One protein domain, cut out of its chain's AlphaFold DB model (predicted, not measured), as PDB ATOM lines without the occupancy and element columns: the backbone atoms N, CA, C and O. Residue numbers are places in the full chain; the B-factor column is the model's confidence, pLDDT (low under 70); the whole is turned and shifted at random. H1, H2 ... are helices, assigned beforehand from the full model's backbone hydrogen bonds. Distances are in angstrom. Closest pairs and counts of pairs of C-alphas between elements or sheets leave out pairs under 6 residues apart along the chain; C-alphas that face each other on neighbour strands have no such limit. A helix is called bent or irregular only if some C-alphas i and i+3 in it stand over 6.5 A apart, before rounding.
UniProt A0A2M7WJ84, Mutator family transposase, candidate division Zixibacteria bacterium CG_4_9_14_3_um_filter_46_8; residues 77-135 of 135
ATOM      1  N   ASN A  77      -6.020  10.561 -45.606       82.44
ATOM      2  CA  ASN A  77      -6.494   9.179 -45.432       82.44
ATOM      3  C   ASN A  77      -6.713   8.778 -43.963       82.44
ATOM      4  O   ASN A  77      -7.694   8.110 -43.631       82.44
ATOM      5  N   VAL A  78      -5.782   9.151 -43.083       82.50
ATOM      6  CA  VAL A  78      -5.811   8.788 -41.658       82.50
ATOM      7  C   VAL A  78      -6.958   9.501 -40.938       82.50
ATOM      8  O   VAL A  78      -7.737   8.869 -40.218       82.50
ATOM      9  N   ILE A  79      -7.107  10.799 -41.201       85.31
ATOM     10  CA  ILE A  79      -8.138  11.664 -40.619       85.31
ATOM     11  C   ILE A  79      -9.520  11.295 -41.181       85.31
ATOM     12  O   ILE A  79     -10.474  11.101 -40.427       85.31
ATOM     13  N   GLU A  80      -9.626  11.081 -42.495       88.06
ATOM     14  CA  GLU A  80     -10.845  10.611 -43.165       88.06
ATOM     15  C   GLU A  80     -11.327   9.277 -42.594       88.06
ATOM     16  O   GLU A  80     -12.525   9.090 -42.362       88.06
ATOM     17  N   ARG A  81     -10.403   8.339 -42.341       87.62
ATOM     18  CA  ARG A  81     -10.730   7.041 -41.739       87.62
ATOM     19  C   ARG A  81     -11.248   7.193 -40.310       87.62
ATOM     20  O   ARG A  81     -12.178   6.473 -39.946       87.62
ATOM     21  N   CYS A  82     -10.710   8.133 -39.535       90.00
ATOM     22  CA  CYS A  82     -11.237   8.453 -38.208       90.00
ATOM     23  C   CYS A  82     -12.640   9.022 -38.271       90.00
ATOM     24  O   CYS A  82     -13.549   8.466 -37.661       90.00
ATOM     25  N   PHE A  83     -12.851  10.073 -39.061       90.88
ATOM     26  CA  PHE A  83     -14.167  10.696 -39.160       90.88
ATOM     27  C   PHE A  83     -15.220   9.773 -39.764       90.88
ATOM     28  O   PHE A  83     -16.402   9.895 -39.441       90.88
ATOM     29  N   ARG A  84     -14.825   8.834 -40.628       92.44
ATOM     30  CA  ARG A  84     -15.724   7.789 -41.124       92.44
ATOM     31  C   ARG A  84     -16.187   6.875 -39.994       92.44
ATOM     32  O   ARG A  84     -17.375   6.589 -39.901       92.44
ATOM     33  N   GLU A  85     -15.274   6.437 -39.135       90.88
ATOM     34  CA  GLU A  85     -15.605   5.566 -38.006       90.88
ATOM     35  C   GLU A  85     -16.415   6.295 -36.931       90.88
ATOM     36  O   GLU A  85     -17.368   5.722 -36.402       90.88
ATOM     37  N   VAL A  86     -16.084   7.562 -36.658       91.56
ATOM     38  CA  VAL A  86     -16.886   8.437 -35.795       91.56
ATOM     39  C   VAL A  86     -18.311   8.498 -36.337       91.56
ATOM     40  O   VAL A  86     -19.233   8.058 -35.658       91.56
ATOM     41  N   ARG A  87     -18.499   8.906 -37.599       91.56
ATOM     42  CA  ARG A  87     -19.828   8.955 -38.228       91.56
ATOM     43  C   ARG A  87     -20.549   7.611 -38.194       91.56
ATOM     44  O   ARG A  87     -21.722   7.576 -37.851       91.56
ATOM     45  N   ARG A  88     -19.866   6.499 -38.482       92.62
ATOM     46  CA  ARG A  88     -20.465   5.155 -38.439       92.62
ATOM     47  C   ARG A  88     -21.036   4.822 -37.057       92.62
ATOM     48  O   ARG A  88     -22.143   4.301 -36.970       92.62
ATOM     49  N   ARG A  89     -20.292   5.113 -35.986       90.75
ATOM     50  CA  ARG A  89     -20.720   4.837 -34.605       90.75
ATOM     51  C   ARG A  89     -21.810   5.793 -34.136       90.75
ATOM     52  O   ARG A  89     -22.748   5.343 -33.492       90.75
ATOM     53  N   LEU A  90     -21.707   7.074 -34.488       90.69
ATOM     54  CA  LEU A  90     -22.722   8.071 -34.143       90.69
ATOM     55  C   LEU A  90     -24.046   7.801 -34.874       90.69
ATOM     56  O   LEU A  90     -25.102   7.850 -34.253       90.69
ATOM     57  N   ASN A  91     -24.000   7.428 -36.158       89.62
ATOM     58  CA  ASN A  91     -25.198   7.118 -36.944       89.62
ATOM     59  C   ASN A  91     -25.984   5.930 -36.373       89.62
ATOM     60  O   ASN A  91     -27.208   5.933 -36.434       89.62
ATOM     61  N   ALA A  92     -25.303   4.938 -35.791       90.75
ATOM     62  CA  ALA A  92     -25.964   3.808 -35.138       90.75
ATOM     63  C   ALA A  92     -26.700   4.201 -33.841       90.75
ATOM     64  O   ALA A  92     -27.617   3.501 -33.429       90.75
ATOM     65  N   MET A  93     -26.303   5.302 -33.193       88.00
ATOM     66  CA  MET A  93     -26.913   5.774 -31.942       88.00
ATOM     67  C   MET A  93     -28.149   6.653 -32.183       88.00
ATOM     68  O   MET A  93     -29.012   6.735 -31.314       88.00
ATOM     69  N   GLY A  94     -28.251   7.304 -33.348       86.50
ATOM     70  CA  GLY A  94     -29.388   8.143 -33.742       86.50
ATOM     71  C   GLY A  94     -29.445   9.498 -33.025       86.50
ATOM     72  O   GLY A  94     -29.371  10.536 -33.677       86.50
ATOM     73  N   TYR A  95     -29.542   9.509 -31.694       87.62
ATOM     74  CA  TYR A  95     -29.558  10.732 -30.885       87.62
ATOM     75  C   TYR A  95     -28.844  10.544 -29.542       87.62
ATOM     76  O   TYR A  95     -28.698   9.434 -29.033       87.62
ATOM     77  N   PHE A  96     -28.405  11.654 -28.943       90.50
ATOM     78  CA  PHE A  96     -27.788  11.656 -27.616       90.50
ATOM     79  C   PHE A  96     -28.724  12.281 -26.581       90.50
ATOM     80  O   PHE A  96     -29.242  13.368 -26.825       90.50
ATOM     81  N   PRO A  97     -28.878  11.676 -25.390       89.44
ATOM     82  CA  PRO A  97     -29.738  12.224 -24.340       89.44
ATOM     83  C   PRO A  97     -29.153  13.476 -23.663       89.44
ATOM     84  O   PRO A  97     -29.876  14.239 -23.035       89.44
ATOM     85  N   ASN A  98     -27.833  13.688 -23.735       93.75
ATOM     86  CA  ASN A  98     -27.153  14.841 -23.140       93.75
ATOM     87  C   ASN A  98     -25.825  15.114 -23.870       93.75
ATOM     88  O   ASN A  98     -25.143  14.173 -24.290       93.75
ATOM     89  N   SER A  99     -25.394  16.377 -23.920       92.88
ATOM     90  CA  SER A  99     -24.080  16.798 -24.432       92.88
ATOM     91  C   SER A  99     -22.923  16.044 -23.758       92.88
ATOM     92  O   SER A  99     -21.990  15.604 -24.430       92.88
ATOM     93  N   LYS A 100     -23.013  15.775 -22.444       94.31
ATOM     94  CA  LYS A 100     -22.006  14.966 -21.725       94.31
ATOM     95  C   LYS A 100     -21.885  13.542 -22.281       94.31
ATOM     96  O   LYS A 100     -20.789  12.992 -22.306       94.31
ATOM     97  N   SER A 101     -22.993  12.942 -22.725       90.81
ATOM     98  CA  SER A 101     -22.981  11.605 -23.331       90.81
ATOM     99  C   SER A 101     -22.297  11.619 -24.698       90.81
ATOM    100  O   SER A 101     -21.485  10.741 -24.979       90.81
ATOM    101  N   CYS A 102     -22.553  12.654 -25.505       91.00
ATOM    102  CA  CYS A 102     -21.882  12.855 -26.791       91.00
ATOM    103  C   CYS A 102     -20.358  12.963 -26.609       91.00
ATOM    104  O   CYS A 102     -19.618  12.157 -27.170       91.00
ATOM    105  N   LYS A 103     -19.899  13.850 -25.714       92.62
ATOM    106  CA  LYS A 103     -18.465  14.040 -25.427       92.62
ATOM    107  C   LYS A 103     -17.769  12.757 -24.968       92.62
ATOM    108  O   LYS A 103     -16.651  12.484 -25.386       92.62
ATOM    109  N   ARG A 104     -18.421  11.943 -24.127       93.00
ATOM    110  CA  ARG A 104     -17.860  10.647 -23.703       93.00
ATOM    111  C   ARG A 104     -17.727   9.667 -24.865       93.00
ATOM    112  O   ARG A 104     -16.719   8.976 -24.951       93.00
ATOM    113  N   ASN A 105     -18.730   9.599 -25.740       91.00
ATOM    114  CA  ASN A 105     -18.674   8.735 -26.918       91.00
ATOM    115  C   ASN A 105     -17.563   9.177 -27.872       91.00
ATOM    116  O   ASN A 105     -16.771   8.345 -28.307       91.00
ATOM    117  N   GLU A 106     -17.460  10.477 -28.133       90.69
ATOM    118  CA  GLU A 106     -16.386  11.062 -28.935       90.69
ATOM    119  C   GLU A 106     -15.006  10.727 -28.354       90.69
ATOM    120  O   GLU A 106     -14.183  10.108 -29.033       90.69
ATOM    121  N   ALA A 107     -14.786  11.035 -27.072       93.25
ATOM    122  CA  ALA A 107     -13.533  10.749 -26.381       93.25
ATOM    123  C   ALA A 107     -13.175   9.258 -26.444       93.25
ATOM    124  O   ALA A 107     -12.031   8.912 -26.723       93.25
ATOM    125  N   ARG A 108     -14.157   8.360 -26.275       93.81
ATOM    126  CA  ARG A 108     -13.923   6.912 -26.327       93.81
ATOM    127  C   ARG A 108     -13.499   6.429 -27.714       93.81
ATOM    128  O   ARG A 108     -12.708   5.492 -27.827       93.81
ATOM    129  N   ILE A 109     -14.020   7.041 -28.777       92.25
ATOM    130  CA  ILE A 109     -13.623   6.713 -30.152       92.25
ATOM    131  C   ILE A 109     -12.180   7.154 -30.401       92.25
ATOM    132  O   ILE A 109     -11.398   6.378 -30.951       92.25
ATOM    133  N   PHE A 110     -11.809   8.355 -29.961       92.12
ATOM    134  CA  PHE A 110     -10.435   8.838 -30.093       92.12
ATOM    135  C   PHE A 110      -9.453   8.065 -29.216       92.12
ATOM    136  O   PHE A 110      -8.365   7.735 -29.676       92.12
ATOM    137  N   GLU A 111      -9.846   7.669 -28.008       92.88
ATOM    138  CA  GLU A 111      -9.042   6.790 -27.160       92.88
ATOM    139  C   GLU A 111      -8.782   5.438 -27.842       92.88
ATOM    140  O   GLU A 111      -7.647   4.961 -27.872       92.88
ATOM    141  N   TYR A 112      -9.801   4.852 -28.483       91.06
ATOM    142  CA  TYR A 112      -9.636   3.646 -29.296       91.06
ATOM    143  C   TYR A 112      -8.615   3.848 -30.428       91.06
ATOM    144  O   TYR A 112      -7.776   2.974 -30.656       91.06
ATOM    145  N   PHE A 113      -8.663   4.983 -31.134       90.12
ATOM    146  CA  PHE A 113      -7.691   5.292 -32.184       90.12
ATOM    147  C   PHE A 113      -6.281   5.497 -31.635       90.12
ATOM    148  O   PHE A 113      -5.340   4.945 -32.202       90.12
ATOM    149  N   ASN A 114      -6.140   6.192 -30.507       89.25
ATOM    150  CA  ASN A 114      -4.856   6.394 -29.844       89.25
ATOM    151  C   ASN A 114      -4.215   5.055 -29.467       89.25
ATOM    152  O   ASN A 114      -3.076   4.802 -29.844       89.25
ATOM    153  N   ILE A 115      -4.961   4.148 -28.826       89.19
ATOM    154  CA  ILE A 115      -4.465   2.802 -28.485       89.19
ATOM    155  C   ILE A 115      -4.102   2.018 -29.754       89.19
ATOM    156  O   ILE A 115      -3.057   1.373 -29.829       89.19
ATOM    157  N   LYS A 116      -4.945   2.081 -30.790       85.62
ATOM    158  CA  LYS A 116      -4.712   1.372 -32.056       85.62
ATOM    159  C   LYS A 116      -3.451   1.851 -32.780       85.62
ATOM    160  O   LYS A 116      -2.781   1.044 -33.423       85.62
ATOM    161  N   TRP A 117      -3.149   3.143 -32.704       82.69
ATOM    162  CA  TRP A 117      -2.042   3.780 -33.414       82.69
ATOM    163  C   TRP A 117      -0.762   3.933 -32.597       82.69
ATOM    164  O   TRP A 117       0.258   4.316 -33.160       82.69
ATOM    165  N   GLN A 118      -0.760   3.544 -31.318       78.38
ATOM    166  CA  GLN A 118       0.478   3.392 -30.541       78.38
ATOM    167  C   GLN A 118       1.476   2.433 -31.208       78.38
ATOM    168  O   GLN A 118       2.687   2.560 -31.029       78.38
ATOM    169  N   ARG A 119       0.996   1.479 -32.017       74.81
ATOM    170  CA  ARG A 119       1.861   0.629 -32.839       74.81
ATOM    171  C   ARG A 119       2.449   1.458 -33.982       74.81
ATOM    172  O   ARG A 119       1.758   1.726 -34.965       74.81
ATOM    173  N   LYS A 120       3.730   1.830 -33.866       65.31
ATOM    174  CA  LYS A 120       4.466   2.556 -34.913       65.31
ATOM    175  C   LYS A 120       4.435   1.758 -36.222       65.31
ATOM    176  O   LYS A 120       5.101   0.736 -36.356       65.31
ATOM    177  N   SER A 121       3.652   2.229 -37.191       69.06
ATOM    178  CA  SER A 121       3.717   1.734 -38.568       69.06
ATOM    179  C   SER A 121       4.958   2.309 -39.244       69.06
ATOM    180  O   SER A 121       5.312   3.460 -38.996       69.06
ATOM    181  N   GLU A 122       5.584   1.542 -40.137       66.56
ATOM    182  CA  GLU A 122       6.736   1.987 -40.937       66.56
ATOM    183  C   GLU A 122       6.506   3.338 -41.618       66.56
ATOM    184  O   GLU A 122       7.415   4.153 -41.686       66.56
ATOM    185  N   LYS A 123       5.261   3.617 -42.016       69.25
ATOM    186  CA  LYS A 123       4.872   4.853 -42.704       69.25
ATOM    187  C   LYS A 123       4.945   6.112 -41.836       69.25
ATOM    188  O   LYS A 123       5.020   7.195 -42.389       69.25
ATOM    189  N   ILE A 124       4.871   5.998 -40.508       74.19
ATOM    190  CA  ILE A 124       4.849   7.154 -39.588       74.19
ATOM    191  C   ILE A 124       6.236   7.396 -38.970       74.19
ATOM    192  O   ILE A 124       6.475   8.457 -38.398       74.19
ATOM    193  N   LYS A 125       7.171   6.444 -39.116       75.75
ATOM    194  CA  LYS A 125       8.536   6.559 -38.579       75.75
ATOM    195  C   LYS A 125       9.247   7.854 -39.013       75.75
ATOM    196  O   LYS A 125       9.706   8.541 -38.110       75.75
ATOM    197  N   PRO A 126       9.226   8.276 -40.299       79.06
ATOM    198  CA  PRO A 126       9.932   9.493 -40.718       79.06
ATOM    199  C   PRO A 126       9.449  10.752 -39.988       79.06
ATOM    200  O   PRO A 126      10.248  11.579 -39.559       79.06
ATOM    201  N   ILE A 127       8.133  10.856 -39.769       79.44
ATOM    202  CA  ILE A 127       7.535  11.959 -39.010       79.44
ATOM    203  C   ILE A 127       7.978  11.885 -37.549       79.44
ATOM    204  O   ILE A 127       8.446  12.874 -36.994       79.44
ATOM    205  N   ALA A 128       7.839  10.716 -36.919       78.81
ATOM    206  CA  ALA A 128       8.203  10.537 -35.516       78.81
ATOM    207  C   ALA A 128       9.686  10.859 -35.256       78.81
ATOM    208  O   ALA A 128      10.008  11.485 -34.248       78.81
ATOM    209  N   ASP A 129      10.561  10.479 -36.185       81.62
ATOM    210  CA  ASP A 129      11.996  10.720 -36.096       81.62
ATOM    211  C   ASP A 129      12.322  12.207 -36.295       81.62
ATOM    212  O   ASP A 129      13.147  12.749 -35.560       81.62
ATOM    213  N   HIS A 130      11.640  12.900 -37.216       81.62
ATOM    214  CA  HIS A 130      11.776  14.351 -37.386       81.62
ATOM    215  C   HIS A 130      11.404  15.110 -36.102       81.62
ATOM    216  O   HIS A 130      12.207  15.896 -35.607       81.62
ATOM    217  N   TYR A 131      10.251  14.808 -35.493       78.31
ATOM    218  CA  TYR A 131       9.837  15.450 -34.237       78.31
ATOM    219  C   TYR A 131      10.770  15.134 -33.061       78.31
ATOM    220  O   TYR A 131      10.975  15.992 -32.211       78.31
ATOM    221  N   SER A 132      11.374  13.942 -33.016       79.38
ATOM    222  CA  SER A 132      12.333  13.587 -31.957       79.38
ATOM    223  C   SER A 132      13.668  14.335 -32.035       79.38
ATOM    224  O   SER A 132      14.382  14.386 -31.043       79.38
ATOM    225  N   LYS A 133      14.017  14.880 -33.208       73.31
ATOM    226  CA  LYS A 133      15.245  15.663 -33.423       73.31
ATOM    227  C   LYS A 133      15.047  17.158 -33.159       73.31
ATOM    228  O   LYS A 133      16.026  17.861 -32.950       73.31
ATOM    229  N   VAL A 134      13.803  17.631 -33.260       72.75
ATOM    230  CA  VAL A 134      13.420  19.041 -33.070       72.75
ATOM    231  C   VAL A 134      13.041  19.334 -31.609       72.75
ATOM    232  O   VAL A 134      13.154  20.480 -31.181       72.75
ATOM    233  N   ALA A 135      12.589  18.318 -30.863       54.91
ATOM    234  CA  ALA A 135      12.276  18.383 -29.430       54.91
ATOM    235  C   ALA A 135      13.525  18.244 -28.549       54.91
ATOM    236  O   ALA A 135      13.553  18.910 -27.490       54.91
TER     237      ALA A 135
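This is residues 77 to 135 of the 135 residues of the protein "Mutator family transposase" of candidate division Zixibacteria bacterium CG_4_9_14_3_um_filter_46_8 (UniProt A0A2M7WJ84). Two long helices, H1 and H2, lie loosely folded back on each other at a slant, and a third helix, H3, sits off the far end of H2 as a separate arm that adds to the length. The residues that stick out are 114 to 119, 121 to 127 and 129 to 135. The printed part has 59 residues with three named helices in the order H1, H2, H3 and no named strand, and its class is all helix. It is only just loose, close to extended, with a radius of gyration of the C-alphas of 15.2 A and spans of 46 by 21 by 15 A.

H1 covers residues 77 to 93 and begins at C-alpha 77 at (-6.494, 9.179, -45.432); it is 24.7 A long from first to last C-alpha. H2, residues 99 to 117, is 27.1 A long and begins at C-alpha 99 at (-24.080, 16.798, -24.432). H3, residues 122 to 134, is 19.9 A long and ends at C-alpha 134 at (13.420, 19.041, -33.070). H3 is irregular: C-alphas 123 and 126 are 7.1 A apart.

H1 and H2 form a helical hairpin. They only just touch, with 3 pairs of C-alphas within 8 A; the closest are those of Val 86 and Ile 109, 6.7 A apart. H1 touches with residues 82 to 86 alone, H2 with residues 106 to 113 alone. Their lines stand at a steep tilt of 40 degrees, opposite ways. H3 is apart from H1 and from H2. In H2 every O i to N i+4 pair is within hydrogen-bond range; in H1 12 of 13 are, in H3 7 of 9.

The C-alphas farthest apart, those of Pro 97 and Lys 133, are 46.0 A apart. The printed part has no cut, and the links H1 to H2 and H2 to H3 are tight. The mean pLDDT of the printed part is 85.2; residues 120 to 123 and residue 135 are under 70.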